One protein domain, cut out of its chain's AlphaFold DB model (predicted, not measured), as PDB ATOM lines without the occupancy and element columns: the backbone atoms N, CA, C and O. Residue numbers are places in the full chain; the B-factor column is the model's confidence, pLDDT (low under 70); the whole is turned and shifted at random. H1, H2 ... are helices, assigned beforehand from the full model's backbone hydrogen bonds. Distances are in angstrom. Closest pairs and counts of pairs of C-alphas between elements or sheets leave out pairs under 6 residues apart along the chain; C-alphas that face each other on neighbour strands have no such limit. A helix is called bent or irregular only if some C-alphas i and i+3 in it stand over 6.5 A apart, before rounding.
ATOM      1  N   CYS A  47     124.580 127.330 147.308       94.25
ATOM      2  CA  CYS A  47     123.482 128.135 147.851       94.25
ATOM      3  C   CYS A  47     123.450 129.539 147.230       94.25
ATOM      4  O   CYS A  47     122.407 129.971 146.741       94.25
ATOM      5  N   VAL A  48     124.596 130.228 147.180       96.19
ATOM      6  CA  VAL A  48     124.675 131.568 146.575       96.19
ATOM      7  C   VAL A  48     124.351 131.517 145.078       96.19
ATOM      8  O   VAL A  48     123.606 132.361 144.596       96.19
ATOM      9  N   GLY A  49     124.841 130.509 144.352       96.88
ATOM     10  CA  GLY A  49     124.535 130.315 142.934       96.88
ATOM     11  C   GLY A  49     123.046 130.069 142.684       96.88
ATOM     12  O   GLY A  49     122.477 130.647 141.762       96.88
ATOM     13  N   PHE A  50     122.383 129.292 143.545       95.56
ATOM     14  CA  PHE A  50     120.934 129.092 143.470       95.56
ATOM     15  C   PHE A  50     120.152 130.377 143.783       95.56
ATOM     16  O   PHE A  50     119.189 130.687 143.088       95.56
ATOM     17  N   LYS A  51     120.593 131.182 144.759       94.69
ATOM     18  CA  LYS A  51     120.018 132.517 145.009       94.69
ATOM     19  C   LYS A  51     120.162 133.430 143.790       94.69
ATOM     20  O   LYS A  51     119.197 134.077 143.405       94.69
ATOM     21  N   CYS A  52     121.327 133.432 143.143       96.12
ATOM     22  CA  CYS A  52     121.542 134.155 141.888       96.12
ATOM     23  C   CYS A  52     120.604 133.668 140.773       96.12
ATOM     24  O   CYS A  52     120.025 134.489 140.073       96.12
ATOM     25  N   PHE A  53     120.387 132.354 140.652       96.25
ATOM     26  CA  PHE A  53     119.418 131.793 139.704       96.25
ATOM     27  C   PHE A  53     117.987 132.279 139.979       96.25
ATOM     28  O   PHE A  53     117.298 132.709 139.057       96.25
ATOM     29  N   LEU A  54     117.548 132.281 141.242       94.44
ATOM     30  CA  LEU A  54     116.246 132.847 141.610       94.44
ATOM     31  C   LEU A  54     116.161 134.342 141.274       94.44
ATOM     32  O   LEU A  54     115.120 134.803 140.811       94.44
ATOM     33  N   LEU A  55     117.252 135.094 141.453       93.81
ATOM     34  CA  LEU A  55     117.312 136.505 141.073       93.81
ATOM     35  C   LEU A  55     117.243 136.712 139.560       93.81
ATOM     36  O   LEU A  55     116.599 137.668 139.154       93.81
ATOM     37  N   THR A  56     117.809 135.843 138.723       95.12
ATOM     38  CA  THR A  56     117.625 135.894 137.255       95.12
ATOM     39  C   THR A  56     116.148 135.761 136.865       95.12
ATOM     40  O   THR A  56     115.681 136.385 135.921       95.12
ATOM     41  N   LEU A  57     115.361 134.989 137.619       94.38
ATOM     42  CA  LEU A  57     113.920 134.869 137.370       94.38
ATOM     43  C   LEU A  57     113.122 136.045 137.955       94.38
ATOM     44  O   LEU A  57     112.169 136.523 137.342       94.38
ATOM     45  N   GLY A  58     113.491 136.504 139.154       91.94
ATOM     46  CA  GLY A  58     112.764 137.544 139.884       91.94
ATOM     47  C   GLY A  58     113.081 138.971 139.432       91.94
ATOM     48  O   GLY A  58     112.182 139.814 139.397       91.94
ATOM     49  N   THR A  59     114.333 139.251 139.065       92.50
ATOM     50  CA  THR A  59     114.810 140.599 138.712       92.50
ATOM     51  C   THR A  59     113.981 141.216 137.590       92.50
ATOM     52  O   THR A  59     113.486 142.329 137.794       92.50
ATOM     53  N   PRO A  60     113.696 140.516 136.471       92.94
ATOM     54  CA  PRO A  60     112.924 141.107 135.389       92.94
ATOM     55  C   PRO A  60     111.514 141.521 135.806       92.94
ATOM     56  O   PRO A  60     110.998 142.515 135.308       92.94
ATOM     57  N   ILE A  61     110.889 140.795 136.733       92.31
ATOM     58  CA  ILE A  61     109.514 141.055 137.168       92.31
ATOM     59  C   ILE A  61     109.496 142.204 138.178       92.31
ATOM     60  O   ILE A  61     108.887 143.251 137.946       92.31
ATOM     61  N   PHE A  62     110.192 142.022 139.301       89.50
ATOM     62  CA  PHE A  62     110.115 142.946 140.428       89.50
ATOM     63  C   PHE A  62     110.832 144.264 140.140       89.50
ATOM     64  O   PHE A  62     110.270 145.325 140.423       89.50
ATOM     65  N   HIS A  63     112.023 144.235 139.525       88.44
ATOM     66  CA  HIS A  63     112.707 145.482 139.189       88.44
ATOM     67  C   HIS A  63     112.024 146.225 138.045       88.44
ATOM     68  O   HIS A  63     112.112 147.445 138.047       88.44
ATOM     69  N   SER A  64     111.297 145.578 137.125       88.94
ATOM     70  CA  SER A  64     110.528 146.323 136.110       88.94
ATOM     71  C   SER A  64     109.414 147.143 136.752       88.94
ATOM     72  O   SER A  64     109.286 148.331 136.464       88.94
ATOM     73  N   ILE A  65     108.648 146.537 137.665       89.94
ATOM     74  CA  ILE A  65     107.567 147.230 138.379       89.94
ATOM     75  C   ILE A  65     108.141 148.344 139.256       89.94
ATOM     76  O   ILE A  65     107.707 149.492 139.158       89.94
ATOM     77  N   ALA A  66     109.148 148.030 140.077       88.25
ATOM     78  CA  ALA A  66     109.769 149.007 140.970       88.25
ATOM     79  C   ALA A  66     110.415 150.164 140.190       88.25
ATOM     80  O   ALA A  66     110.200 151.330 140.523       88.25
ATOM     81  N   SER A  67     111.140 149.855 139.109       88.31
ATOM     82  CA  SER A  67     111.766 150.851 138.236       88.31
ATOM     83  C   SER A  67     110.729 151.730 137.558       88.31
ATOM     84  O   SER A  67     110.901 152.944 137.535       88.31
ATOM     85  N   LEU A  68     109.638 151.154 137.045       91.25
ATOM     86  CA  LEU A  68     108.575 151.916 136.394       91.25
ATOM     87  C   LEU A  68     107.954 152.930 137.356       91.25
ATOM     88  O   LEU A  68     107.848 154.107 137.017       91.25
ATOM     89  N   VAL A  69     107.589 152.494 138.565       90.81
ATOM     90  CA  VAL A  69     106.993 153.372 139.584       90.81
ATOM     91  C   VAL A  69     107.985 154.455 140.020       90.81
ATOM     92  O   VAL A  69     107.624 155.631 140.070       90.81
ATOM     93  N   ASN A  70     109.243 154.089 140.280       90.25
ATOM     94  CA  ASN A  70     110.292 155.022 140.704       90.25
ATOM     95  C   ASN A  70     110.613 156.060 139.611       90.25
ATOM     96  O   ASN A  70     110.676 157.257 139.887       90.25
ATOM     97  N   VAL A  71     110.750 155.630 138.354       92.94
ATOM     98  CA  VAL A  71     110.989 156.518 137.205       92.94
ATOM     99  C   VAL A  71     109.795 157.433 136.968       92.94
ATOM    100  O   VAL A  71     109.988 158.639 136.826       92.94
ATOM    101  N   ALA A  72     108.569 156.904 136.981       93.88
ATOM    102  CA  ALA A  72     107.363 157.714 136.825       93.88
ATOM    103  C   ALA A  72     107.275 158.795 137.912       93.88
ATOM    104  O   ALA A  72     107.064 159.967 137.602       93.88
ATOM    105  N   TYR A  73     107.524 158.428 139.172       93.38
ATOM    106  CA  TYR A  73     107.553 159.367 140.291       93.38
ATOM    107  C   TYR A  73     108.600 160.476 140.099       93.38
ATOM    108  O   TYR A  73     108.285 161.659 140.239       93.38
ATOM    109  N   ARG A  74     109.832 160.122 139.708       93.31
ATOM    110  CA  ARG A  74     110.904 161.096 139.435       93.31
ATOM    111  C   ARG A  74     110.563 162.018 138.266       93.31
ATOM    112  O   ARG A  74     110.757 163.225 138.374       93.31
ATOM    113  N   ILE A  75     110.006 161.488 137.177       94.44
ATOM    114  CA  ILE A  75     109.568 162.294 136.026       94.44
ATOM    115  C   ILE A  75     108.486 163.284 136.448       94.44
ATOM    116  O   ILE A  75     108.597 164.468 136.136       94.44
ATOM    117  N   VAL A  76     107.474 162.839 137.199       95.88
ATOM    118  CA  VAL A  76     106.420 163.728 137.712       95.88
ATOM    119  C   VAL A  76     107.027 164.835 138.569       95.88
ATOM    120  O   VAL A  76     106.675 166.002 138.389       95.88
ATOM    121  N   LYS A  77     107.981 164.517 139.452       93.69
ATOM    122  CA  LYS A  77     108.664 165.529 140.269       93.69
ATOM    123  C   LYS A  77     109.452 166.545 139.447       93.69
ATOM    124  O   LYS A  77     109.399 167.734 139.768       93.69
ATOM    125  N   LEU A  78     110.159 166.083 138.415       95.06
ATOM    126  CA  LEU A  78     110.955 166.918 137.516       95.06
ATOM    127  C   LEU A  78     110.066 167.841 136.676       95.06
ATOM    128  O   LEU A  78     110.292 169.046 136.659       95.06
ATOM    129  N   VAL A  79     109.029 167.294 136.035       95.81
ATOM    130  CA  VAL A  79     108.112 168.045 135.158       95.81
ATOM    131  C   VAL A  79     107.265 169.037 135.949       95.81
ATOM    132  O   VAL A  79     107.055 170.161 135.504       95.81
ATOM    133  N   SER A  80     106.804 168.654 137.143       95.88
ATOM    134  CA  SER A  80     106.067 169.567 138.025       95.88
ATOM    135  C   SER A  80     106.959 170.622 138.678       95.88
ATOM    136  O   SER A  80     106.436 171.515 139.339       95.88
ATOM    137  N   PHE A  81     108.288 170.521 138.557       93.50
ATOM    138  CA  PHE A  81     109.261 171.330 139.298       93.50
ATOM    139  C   PHE A  81     109.079 171.281 140.824       93.50
ATOM    140  O   PHE A  81     109.577 172.160 141.527       93.50
ATOM    141  N   SER A  82     108.411 170.245 141.353       93.38
ATOM    142  CA  SER A  82     108.100 170.088 142.788       93.38
ATOM    143  C   SER A  82     109.315 170.255 143.701       93.38
ATOM    144  O   SER A  82     109.193 170.769 144.810       93.38
ATOM    145  N   HIS A  83     110.511 169.920 143.206       90.75
ATOM    146  CA  HIS A  83     111.776 170.158 143.895       90.75
ATOM    147  C   HIS A  83     111.958 171.598 144.378       90.75
ATOM    148  O   HIS A  83     112.618 171.792 145.393       90.75
ATOM    149  N   PHE A  84     111.418 172.594 143.676       92.62
ATOM    150  CA  PHE A  84     111.688 174.007 143.937       92.62
ATOM    151  C   PHE A  84     110.610 174.713 144.753       92.62
ATOM    152  O   PHE A  84     110.909 175.770 145.303       92.62
ATOM    153  N   TRP A  85     109.402 174.152 144.835       89.06
ATOM    154  CA  TRP A  85     108.257 174.809 145.475       89.06
ATOM    155  C   TRP A  85     107.529 173.954 146.518       89.06
ATOM    156  O   TRP A  85     106.785 174.518 147.312       89.06
ATOM    157  N   MET A  86     107.735 172.632 146.568       88.38
ATOM    158  CA  MET A  86     107.224 171.811 147.672       88.38
ATOM    159  C   MET A  86     108.215 171.787 148.832       88.38
ATOM    160  O   MET A  86     109.413 171.542 148.640       88.38
ATOM    161  N   ASP A  87     107.708 171.976 150.046       84.25
ATOM    162  CA  ASP A  87     108.501 171.844 151.263       84.25
ATOM    163  C   ASP A  87     109.037 170.420 151.416       84.25
ATOM    164  O   ASP A  87     108.363 169.429 151.125       84.25
ATOM    165  N   LYS A  88     110.297 170.324 151.842       83.75
ATOM    166  CA  LYS A  88     110.956 169.050 152.108       83.75
ATOM    167  C   LYS A  88     110.828 168.764 153.592       83.75
ATOM    168  O   LYS A  88     111.176 169.597 154.426       83.75
ATOM    169  N   GLU A  89     110.342 167.575 153.913       78.38
ATOM    170  CA  GLU A  89     110.176 167.145 155.295       78.38
ATOM    171  C   GLU A  89     111.507 167.256 156.062       78.38
ATOM    172  O   GLU A  89     112.552 166.784 155.606       78.38
ATOM    173  N   GLY A  90     111.482 167.949 157.203       78.19
ATOM    174  CA  GLY A  90     112.668 168.195 158.029       78.19
ATOM    175  C   GLY A  90     113.623 169.293 157.532       78.19
ATOM    176  O   GLY A  90     114.664 169.510 158.158       78.19
ATOM    177  N   GLU A  91     113.309 170.013 156.448       81.75
ATOM    178  CA  GLU A  91     114.104 171.163 156.001       81.75
ATOM    179  C   GLU A  91     113.827 172.388 156.887       81.75
ATOM    180  O   GLU A  91     112.723 172.919 156.924       81.75
ATOM    181  N   LYS A  92     114.852 172.855 157.615       82.56
ATOM    182  CA  LYS A  92     114.740 174.039 158.489       82.56
ATOM    183  C   LYS A  92     114.741 175.364 157.718       82.56
ATOM    184  O   LYS A  92     114.232 176.359 158.222       82.56
ATOM    185  N   SER A  93     115.361 175.397 156.540       87.19
ATOM    186  CA  SER A  93     115.482 176.590 155.697       87.19
ATOM    187  C   SER A  93     115.668 176.192 154.239       87.19
ATOM    188  O   SER A  93     116.504 175.332 153.954       87.19
ATOM    189  N   TYR A  94     114.961 176.864 153.333       89.38
ATOM    190  CA  TYR A  94     115.043 176.614 151.897       89.38
ATOM    191  C   TYR A  94     116.477 176.722 151.356       89.38
ATOM    192  O   TYR A  94     117.147 177.741 151.539       89.38
ATOM    193  N   SER A  95     116.933 175.696 150.630       91.25
ATOM    194  CA  SER A  95     118.233 175.701 149.945       91.25
ATOM    195  C   SER A  95     118.109 175.409 148.449       91.25
ATOM    196  O   SER A  95     118.027 174.252 148.036       91.25
ATOM    197  N   PHE A  96     118.206 176.447 147.609       91.62
ATOM    198  CA  PHE A  96     118.148 176.301 146.145       91.62
ATOM    199  C   PHE A  96     119.202 175.323 145.604       91.62
ATOM    200  O   PHE A  96     118.901 174.463 144.778       91.62
ATOM    201  N   LYS A  97     120.440 175.394 146.116       92.81
ATOM    202  CA  LYS A  97     121.522 174.471 145.736       92.81
ATOM    203  C   LYS A  97     121.188 173.023 146.108       92.81
ATOM    204  O   LYS A  97     121.513 172.113 145.348       92.81
ATOM    205  N   GLY A  98     120.542 172.812 147.257       90.94
ATOM    206  CA  GLY A  98     120.034 171.502 147.666       90.94
ATOM    207  C   GLY A  98     118.953 170.993 146.716       90.94
ATOM    208  O   GLY A  98     119.053 169.871 146.231       90.94
ATOM    209  N   ARG A  99     117.984 171.845 146.361       92.50
ATOM    210  CA  ARG A  99     116.903 171.494 145.426       92.50
ATOM    211  C   ARG A  99     117.418 171.156 144.028       92.50
ATOM    212  O   ARG A  99     116.998 170.157 143.455       92.50
ATOM    213  N   LEU A 100     118.378 171.928 143.513       94.31
ATOM    214  CA  LEU A 100     119.020 171.649 142.227       94.31
ATOM    215  C   LEU A 100     119.786 170.320 142.248       94.31
ATOM    216  O   LEU A 100     119.732 169.562 141.282       94.31
ATOM    217  N   LYS A 101     120.475 170.016 143.355       94.00
ATOM    218  CA  LYS A 101     121.149 168.726 143.541       94.00
ATOM    219  C   LYS A 101     120.146 167.571 143.549       94.00
ATOM    220  O   LYS A 101     120.383 166.588 142.856       94.00
ATOM    221  N   ASP A 102     119.041 167.701 144.280       91.62
ATOM    222  CA  ASP A 102     117.992 166.677 144.353       91.62
ATOM    223  C   ASP A 102     117.344 166.448 142.972       91.62
ATOM    224  O   ASP A 102     117.164 165.306 142.557       91.62
ATOM    225  N   ALA A 103     117.059 167.517 142.220       93.88
ATOM    226  CA  ALA A 103     116.556 167.415 140.846       93.88
ATOM    227  C   ALA A 103     117.574 166.735 139.912       93.88
ATOM    228  O   ALA A 103     117.221 165.857 139.127       93.88
ATOM    229  N   GLY A 104     118.860 167.084 140.028       94.38
ATOM    230  CA  GLY A 104     119.930 166.426 139.279       94.38
ATOM    231  C   GLY A 104     120.061 164.934 139.606       94.38
ATOM    232  O   GLY A 104     120.279 164.129 138.704       94.38
ATOM    233  N   GLN A 105     119.887 164.546 140.872       91.81
ATOM    234  CA  GLN A 105     119.879 163.142 141.294       91.81
ATOM    235  C   GLN A 105     118.678 162.371 140.735       91.81
ATOM    236  O   GLN A 105     118.841 161.230 140.296       91.81
ATOM    237  N   ASP A 106     117.496 162.987 140.698       92.94
ATOM    238  CA  ASP A 106     116.313 162.366 140.103       92.94
ATOM    239  C   ASP A 106     116.476 162.196 138.587       92.94
ATOM    240  O   ASP A 106     116.216 161.105 138.078       92.94
ATOM    241  N   LEU A 107     117.006 163.206 137.885       94.56
ATOM    242  CA  LEU A 107     117.320 163.116 136.455       94.56
ATOM    243  C   LEU A 107     118.340 162.011 136.162       94.56
ATOM    244  O   LEU A 107     118.111 161.180 135.284       94.56
ATOM    245  N   LEU A 108     119.451 161.977 136.905       93.00
ATOM    246  CA  LEU A 108     120.457 160.927 136.751       93.00
ATOM    247  C   LEU A 108     119.849 159.549 136.984       93.00
ATOM    248  O   LEU A 108     120.069 158.662 136.171       93.00
ATOM    249  N   GLY A 109     119.035 159.381 138.027       91.12
ATOM    250  CA  GLY A 109     118.394 158.098 138.293       91.12
ATOM    251  C   GLY A 109     117.449 157.647 137.183       91.12
ATOM    252  O   GLY A 109     117.449 156.464 136.847       91.12
ATOM    253  N   VAL A 110     116.692 158.560 136.562       92.81
ATOM    254  CA  VAL A 110     115.866 158.240 135.382       92.81
ATOM    255  C   VAL A 110     116.741 157.734 134.233       92.81
ATOM    256  O   VAL A 110     116.438 156.696 133.647       92.81
ATOM    257  N   LEU A 111     117.855 158.417 133.952       93.56
ATOM    258  CA  LEU A 111     118.772 158.047 132.869       93.56
ATOM    259  C   LEU A 111     119.516 156.730 133.136       93.56
ATOM    260  O   LEU A 111     119.750 155.961 132.206       93.56
ATOM    261  N   THR A 112     119.889 156.452 134.388       92.81
ATOM    262  CA  THR A 112     120.659 155.252 134.745       92.81
ATOM    263  C   THR A 112     119.794 154.024 134.997       92.81
ATOM    264  O   THR A 112     120.329 152.921 134.949       92.81
ATOM    265  N   THR A 113     118.480 154.171 135.215       93.12
ATOM    266  CA  THR A 113     117.584 153.040 135.538       93.12
ATOM    267  C   THR A 113     117.664 151.892 134.521       93.12
ATOM    268  O   THR A 113     117.880 150.759 134.951       93.12
ATOM    269  N   PRO A 114     117.577 152.118 133.192       92.06
ATOM    270  CA  PRO A 114     117.659 151.019 132.224       92.06
ATOM    271  C   PRO A 114     119.016 150.302 132.252       92.06
ATOM    272  O   PRO A 114     119.088 149.081 132.128       92.06
ATOM    273  N   ILE A 115     120.098 151.060 132.457       93.81
ATOM    274  CA  ILE A 115     121.464 150.529 132.528       93.81
ATOM    275  C   ILE A 115     121.634 149.692 133.801       93.81
ATOM    276  O   ILE A 115     122.176 148.589 133.746       93.81
ATOM    277  N   ALA A 116     121.141 150.192 134.937       93.31
ATOM    278  CA  ALA A 116     121.165 149.481 136.209       93.31
ATOM    279  C   ALA A 116     120.357 148.181 136.137       93.31
ATOM    280  O   ALA A 116     120.837 147.148 136.587       93.31
ATOM    281  N   PHE A 117     119.181 148.209 135.505       93.62
ATOM    282  CA  PHE A 117     118.342 147.029 135.311       93.62
ATOM    283  C   PHE A 117     119.061 145.922 134.525       93.62
ATOM    284  O   PHE A 117     119.137 144.785 134.987       93.62
ATOM    285  N   ILE A 118     119.669 146.260 133.381       94.81
ATOM    286  CA  ILE A 118     120.479 145.309 132.601       94.81
ATOM    287  C   ILE A 118     121.674 144.814 133.427       94.81
ATOM    288  O   ILE A 118     121.990 143.627 133.424       94.81
ATOM    289  N   GLY A 119     122.329 145.715 134.161       95.69
ATOM    290  CA  GLY A 119     123.453 145.378 135.028       95.69
ATOM    291  C   GLY A 119     123.087 144.385 136.135       95.69
ATOM    292  O   GLY A 119     123.859 143.460 136.384       95.69
ATOM    293  N   LEU A 120     121.923 144.542 136.773       95.69
ATOM    294  CA  LEU A 120     121.410 143.616 137.788       95.69
ATOM    295  C   LEU A 120     121.180 142.225 137.193       95.69
ATOM    296  O   LEU A 120     121.643 141.238 137.759       95.69
ATOM    297  N   GLU A 121     120.544 142.148 136.025       96.31
ATOM    298  CA  GLU A 121     120.277 140.876 135.351       96.31
ATOM    299  C   GLU A 121     121.576 140.151 134.970       96.31
ATOM    300  O   GLU A 121     121.777 138.978 135.297       96.31
ATOM    301  N   LEU A 122     122.521 140.874 134.362       97.12
ATOM    302  CA  LEU A 122     123.836 140.330 134.026       97.12
ATOM    303  C   LEU A 122     124.617 139.904 135.273       97.12
ATOM    304  O   LEU A 122     125.292 138.874 135.242       97.12
ATOM    305  N   ALA A 123     124.523 140.650 136.376       97.12
ATOM    306  CA  ALA A 123     125.170 140.294 137.635       97.12
ATOM    307  C   ALA A 123     124.562 139.034 138.271       97.12
ATOM    308  O   ALA A 123     125.308 138.209 138.803       97.12
ATOM    309  N   ALA A 124     123.239 138.854 138.180       96.62
ATOM    310  CA  ALA A 124     122.556 137.644 138.629       96.62
ATOM    311  C   ALA A 124     123.001 136.426 137.804       96.62
ATOM    312  O   ALA A 124     123.476 135.445 138.377       96.62
ATOM    313  N   ILE A 125     122.988 136.525 136.468       97.69
ATOM    314  CA  ILE A 125     123.460 135.456 135.569       97.69
ATOM    315  C   ILE A 125     124.938 135.138 135.829       97.69
ATOM    316  O   ILE A 125     125.317 133.976 135.988       97.69
ATOM    317  N   TYR A 126     125.785 136.163 135.940       97.88
ATOM    318  CA  TYR A 126     127.202 136.007 136.276       97.88
ATOM    319  C   TYR A 126     127.395 135.296 137.624       97.88
ATOM    320  O   TYR A 126     128.283 134.450 137.766       97.88
ATOM    321  N   GLY A 127     126.532 135.583 138.600       97.00
ATOM    322  CA  GLY A 127     126.509 134.954 139.917       97.00
ATOM    323  C   GLY A 127     126.079 133.489 139.927       97.00
ATOM    324  O   GLY A 127     126.383 132.792 140.888       97.00
ATOM    325  N   ILE A 128     125.448 132.972 138.877       97.31
ATOM    326  CA  ILE A 128     125.198 131.525 138.770       97.31
ATOM    327  C   ILE A 128     126.536 130.784 138.624       97.31
ATOM    328  O   ILE A 128     126.777 129.777 139.289       97.31
ATOM    329  N   PHE A 129     127.444 131.322 137.806       97.06
ATOM    330  CA  PHE A 129     128.746 130.712 137.515       97.06
ATOM    331  C   PHE A 129     129.855 131.164 138.474       97.06
ATOM    332  O   PHE A 129     130.800 130.422 138.741       97.06
ATOM    333  N   THR A 130     129.748 132.378 139.019       96.94
ATOM    334  CA  THR A 130     130.736 132.973 139.934       96.94
ATOM    335  C   THR A 130     130.063 133.565 141.185       96.94
ATOM    336  O   THR A 130     130.034 134.782 141.382       96.94
ATOM    337  N   PRO A 131     129.538 132.716 142.090       96.56
ATOM    338  CA  PRO A 131     128.555 133.125 143.095       96.56
ATOM    339  C   PRO A 131     128.921 134.336 143.946       96.56
ATOM    340  O   PRO A 131     128.137 135.276 144.046       96.56
ATOM    341  N   TYR A 132     130.126 134.378 144.512       96.75
ATOM    342  CA  TYR A 132     130.513 135.493 145.381       96.75
ATOM    343  C   TYR A 132     130.703 136.809 144.621       96.75
ATOM    344  O   TYR A 132     130.295 137.863 145.111       96.75
ATOM    345  N   ASN A 133     131.274 136.753 143.416       96.81
ATOM    346  CA  ASN A 133     131.505 137.945 142.606       96.81
ATOM    347  C   ASN A 133     130.193 138.496 142.039       96.81
ATOM    348  O   ASN A 133     129.948 139.695 142.157       96.81
ATOM    349  N   GLY A 134     129.325 137.633 141.497       96.75
ATOM    350  CA  GLY A 134     128.007 138.047 141.015       96.75
ATOM    351  C   GLY A 134     127.126 138.607 142.128       96.75
ATOM    352  O   GLY A 134     126.584 139.698 141.970       96.75
ATOM    353  N   ARG A 135     127.095 137.959 143.303       95.69
ATOM    354  CA  ARG A 135     126.434 138.487 144.510       95.69
ATOM    355  C   ARG A 135     126.893 139.905 144.844       95.69
ATOM    356  O   ARG A 135     126.068 140.799 145.037       95.69
ATOM    357  N   LYS A 136     128.211 140.115 144.925       95.56
ATOM    358  CA  LYS A 136     128.784 141.432 145.231       95.56
ATOM    359  C   LYS A 136     128.377 142.459 144.179       95.56
ATOM    360  O   LYS A 136     127.985 143.567 144.549       95.56
ATOM    361  N   LEU A 137     128.504 142.113 142.899       95.94
ATOM    362  CA  LEU A 137     128.214 143.019 141.794       95.94
ATOM    363  C   LEU A 137     126.737 143.424 141.799       95.94
ATOM    364  O   LEU A 137     126.444 144.617 141.779       95.94
ATOM    365  N   TYR A 138     125.834 142.453 141.948       95.69
ATOM    366  CA  TYR A 138     124.393 142.678 142.041       95.69
ATOM    367  C   TYR A 138     124.062 143.663 143.164       95.69
ATOM    368  O   TYR A 138     123.490 144.725 142.927       95.69
ATOM    369  N   ALA A 139     124.534 143.378 144.380       94.25
ATOM    370  CA  ALA A 139     124.283 144.235 145.534       94.25
ATOM    371  C   ALA A 139     124.884 145.641 145.372       94.25
ATOM    372  O   ALA A 139     124.372 146.612 145.924       94.25
ATOM    373  N   SER A 140     125.997 145.766 144.647       94.31
ATOM    374  CA  SER A 140     126.649 147.055 144.394       94.31
ATOM    375  C   SER A 140     125.859 147.919 143.422       94.31
ATOM    376  O   SER A 140     125.735 149.118 143.666       94.31
ATOM    377  N   ILE A 141     125.281 147.315 142.381       93.75
ATOM    378  CA  ILE A 141     124.386 147.997 141.440       93.75
ATOM    379  C   ILE A 141     123.097 148.417 142.152       93.75
ATOM    380  O   ILE A 141     122.720 149.583 142.071       93.75
ATOM    381  N   GLU A 142     122.488 147.516 142.928       90.88
ATOM    382  CA  GLU A 142     121.263 147.790 143.693       90.88
ATOM    383  C   GLU A 142     121.465 148.981 144.651       90.88
ATOM    384  O   GLU A 142     120.715 149.955 144.623       90.88
ATOM    385  N   ARG A 143     122.568 148.998 145.415       90.44
ATOM    386  CA  ARG A 143     122.905 150.139 146.288       90.44
ATOM    387  C   ARG A 143     123.170 151.434 145.531       90.44
ATOM    388  O   ARG A 143     122.896 152.503 146.070       90.44
ATOM    389  N   ALA A 144     123.776 151.361 144.349       89.69
ATOM    390  CA  ALA A 144     124.096 152.552 143.570       89.69
ATOM    391  C   ALA A 144     122.842 153.188 142.964       89.69
ATOM    392  O   ALA A 144     122.762 154.413 142.901       89.69
ATOM    393  N   GLN A 145     121.876 152.363 142.554       86.62
ATOM    394  CA  GLN A 145     120.650 152.817 141.908       86.62
ATOM    395  C   GLN A 145     119.572 153.229 142.918       86.62
ATOM    396  O   GLN A 145     119.005 154.320 142.808       86.62
ATOM    397  N   ASP A 146     119.314 152.386 143.918       79.12
ATOM    398  CA  ASP A 146     118.150 152.518 144.801       79.12
ATOM    399  C   ASP A 146     118.519 152.997 146.213       79.12
ATOM    400  O   ASP A 146     117.648 153.350 147.010       79.12
ATOM    401  N   GLY A 147     119.811 153.017 146.559       78.31
ATOM    402  CA  GLY A 147     120.308 153.379 147.894       78.31
ATOM    403  C   GLY A 147     120.003 152.348 148.992       78.31
ATOM    404  O   GLY A 147     120.691 152.333 150.015       78.31
ATOM    405  N   ASN A 148     119.028 151.469 148.751       74.31
ATOM    406  CA  ASN A 148     118.572 150.358 149.583       74.31
ATOM    407  C   ASN A 148     118.456 149.079 148.735       74.31
ATOM    408  O   ASN A 148     118.535 149.137 147.512       74.31
ATOM    409  N   PHE A 149     118.270 147.928 149.385       80.19
ATOM    410  CA  PHE A 149     117.967 146.675 148.690       80.19
ATOM    411  C   PHE A 149     116.461 146.555 148.411       80.19
ATOM    412  O   PHE A 149     115.648 147.009 149.216       80.19
ATOM    413  N   ILE A 150     116.102 145.914 147.301       79.56
ATOM    414  CA  ILE A 150     114.729 145.565 146.918       79.56
ATOM    415  C   ILE A 150     114.526 144.058 147.076       79.56
ATOM    416  O   ILE A 150     113.587 143.638 147.747       79.56
ATOM    417  N   LEU A 151     115.412 143.244 146.492       81.81
ATOM    418  CA  LEU A 151     115.217 141.789 146.413       81.81
ATOM    419  C   LEU A 151     116.236 140.981 147.203       81.81
ATOM    420  O   LEU A 151     115.916 139.890 147.670       81.81
ATOM    421  N   ALA A 152     117.461 141.486 147.342       85.25
ATOM    422  CA  ALA A 152     118.575 140.678 147.822       85.25
ATOM    423  C   ALA A 152     119.210 141.247 149.107       85.25
ATOM    424  O   ALA A 152     120.396 141.589 149.104       85.25
ATOM    425  N   PRO A 153     118.481 141.309 150.245       87.75
ATOM    426  CA  PRO A 153     119.060 141.747 151.522       87.75
ATOM    427  C   PRO A 153     120.277 140.910 151.921       87.75
ATOM    428  O   PRO A 153     121.273 141.444 152.401       87.75
ATOM    429  N   CYS A 154     120.224 139.602 151.657       89.88
ATOM    430  CA  CYS A 154     121.304 138.659 151.943       89.88
ATOM    431  C   CYS A 154     122.580 138.894 151.115       89.88
ATOM    432  O   CYS A 154     123.635 138.342 151.428       89.88
ATOM    433  N   PHE A 155     122.499 139.686 150.041       93.25
ATOM    434  CA  PHE A 155     123.636 140.016 149.183       93.25
ATOM    435  C   PHE A 155     124.320 141.323 149.601       93.25
ATOM    436  O   PHE A 155     125.420 141.630 149.130       93.25
ATOM    437  N   GLN A 156     123.692 142.088 150.494       93.50
ATOM    438  CA  GLN A 156     124.243 143.324 151.028       93.50
ATOM    439  C   GLN A 156     125.427 143.040 151.968       93.50
ATOM    440  O   GLN A 156     125.501 141.962 152.554       93.50
ATOM    441  N   PRO A 157     126.385 143.976 152.096       92.62
ATOM    442  CA  PRO A 157     127.431 143.878 153.101       92.62
ATOM    443  C   PRO A 157     126.825 143.953 154.500       92.62
ATOM    444  O   PRO A 157     125.846 144.674 154.705       92.62
ATOM    445  N   ASP A 158     127.431 143.230 155.438       90.69
ATOM    446  CA  ASP A 158     126.922 143.057 156.803       90.69
ATOM    447  C   ASP A 158     125.410 142.710 156.801       90.69
ATOM    448  O   ASP A 158     124.585 143.452 157.354       90.69
ATOM    449  N   PRO A 159     125.023 141.628 156.093       87.56
ATOM    450  CA  PRO A 159     123.622 141.283 155.877       87.56
ATOM    451  C   PRO A 159     122.919 140.932 157.194       87.56
ATOM    452  O   PRO A 159     123.501 140.343 158.099       87.56
ATOM    453  N   LYS A 160     121.634 141.294 157.289       85.62
ATOM    454  CA  LYS A 160     120.795 141.037 158.478       85.62
ATOM    455  C   LYS A 160     119.735 139.953 158.275       85.62
ATOM    456  O   LYS A 160     119.189 139.465 159.257       85.62
ATOM    457  N   TYR A 161     119.412 139.615 157.024       85.38
ATOM    458  CA  TYR A 161     118.286 138.741 156.668       85.38
ATOM    459  C   TYR A 161     118.628 137.834 155.484       85.38
ATOM    460  O   TYR A 161     119.214 138.306 154.504       85.38
ATOM    461  N   HIS A 162     118.295 136.539 155.593       84.62
ATOM    462  CA  HIS A 162     118.414 135.585 154.488       84.62
ATOM    463  C   HIS A 162     117.337 135.829 153.434       84.62
ATOM    464  O   HIS A 162     116.514 136.740 153.543       84.62
ATOM    465  N   ALA A 163     117.441 135.075 152.343       80.25
ATOM    466  CA  ALA A 163     116.834 135.403 151.067       80.25
ATOM    467  C   ALA A 163     115.305 135.512 151.050       80.25
ATOM    468  O   ALA A 163     114.805 136.083 150.118       80.25
ATOM    469  N   LEU A 164     114.530 135.020 151.987       79.06
ATOM    470  CA  LEU A 164     113.068 135.061 152.038       79.06
ATOM    471  C   LEU A 164     112.639 135.150 153.514       79.06
ATOM    472  O   LEU A 164     111.573 134.676 153.894       79.06
ATOM    473  N   GLY A 165     113.489 135.750 154.360       78.44
ATOM    474  CA  GLY A 165     113.281 135.824 155.808       78.44
ATOM    475  C   GLY A 165     113.853 134.647 156.607       78.44
ATOM    476  O   GLY A 165     113.497 134.490 157.772       78.44
ATOM    477  N   GLY A 166     114.734 133.838 156.018       81.31
ATOM    478  CA  GLY A 166     115.412 132.742 156.704       81.31
ATOM    479  C   GLY A 166     116.225 133.180 157.922       81.31
ATOM    480  O   GLY A 166     116.665 134.327 158.038       81.31
ATOM    481  N   ASP A 167     116.426 132.224 158.828       83.00
ATOM    482  CA  ASP A 167     117.073 132.428 160.124       83.00
ATOM    483  C   ASP A 167     118.523 132.936 159.970       83.00
ATOM    484  O   ASP A 167     119.359 132.191 159.455       83.00
ATOM    485  N   PRO A 168     118.846 134.160 160.439       82.50
ATOM    486  CA  PRO A 168     120.170 134.774 160.323       82.50
ATOM    487  C   PRO A 168     121.253 134.099 161.163       82.50
ATOM    488  O   PRO A 168     122.379 134.572 161.145       82.50
ATOM    489  N   LYS A 169     120.941 133.038 161.917       83.56
ATOM    490  CA  LYS A 169     121.934 132.204 162.615       83.56
ATOM    491  C   LYS A 169     122.263 130.913 161.869       83.56
ATOM    492  O   LYS A 169     123.184 130.194 162.257       83.56
TER     493      LYS A 169
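This is residues 47 to 169 of the 174 residues of an uncharacterized protein of Chlamydiae bacterium RIFCSPHIGHO2_01_FULL_44_39 (UniProt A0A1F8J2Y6). What shape is this? Two long bent helices, H1 and H3, run opposite ways along an elongated body; H4 folds back along H3b near H1a, and short H2 packs on H3a toward the other end. Residues 147 to 169 hold no named element. What is it made of? The printed part has 123 residues with four named helices, H1 to H4 in chain order, and no named strand: all helix. It is loose, radius of gyration of the C-alphas 17.0 A, spanning 49 by 30 by 20 A.

Where is H1? Residues 47 to 79, by hydrogen bonds assigned as one helix, are bent, with C-alphas 57 and 60 6.6 A apart: H1a, residues 47 to 57, 15.7 A, begins at C-alpha 47 (123.482, 128.135, 147.851); H1b is residues 60 to 79, 27.4 A. What follows? H2 is residues 82 to 85, 5.4 A. H3, residues 96 to 129, also assigned as one helix, is bent, with C-alphas 111 and 114 7.1 A apart: H3a, residues 96 to 111, 22.6 A, and H3b, residues 114 to 129, 23.7 A. H4, residues 131 to 146, 22.1 A, ends at C-alpha 146 (118.150, 152.518, 144.801).

What does H1 touch? H1a touches H3b, closest C-alphas Gly 49 and Ile 128, 4.4 A, at a steep tilt of 38 degrees, opposite ways. H1b touches H3a with residues 71 to 78 alone, closest C-alphas Val 71 and Val 110, 5.5 A. How does H3 meet H2 and H4? H2 touches H3a, closest C-alphas His 83 and Arg 99, 5.5 A. H3b and H4 form a hairpin at a shallow tilt of 16 degrees, closest C-alphas Gly 127 and Gly 134, 3.6 A. Are the backbones helical? Every O i to N i+4 pair is within hydrogen-bond range in H1a, H3a and H4, 15 of 16 in H1b and 11 of 12 in H3b; H2 is too short for such a pair.

How far does it reach? The two C-alphas farthest apart, Ser 93 and Phe 129, are 51.1 A apart. Any cut or weak place? The printed part has no cut and no long link, and no printed residue is under 70 in pLDDT.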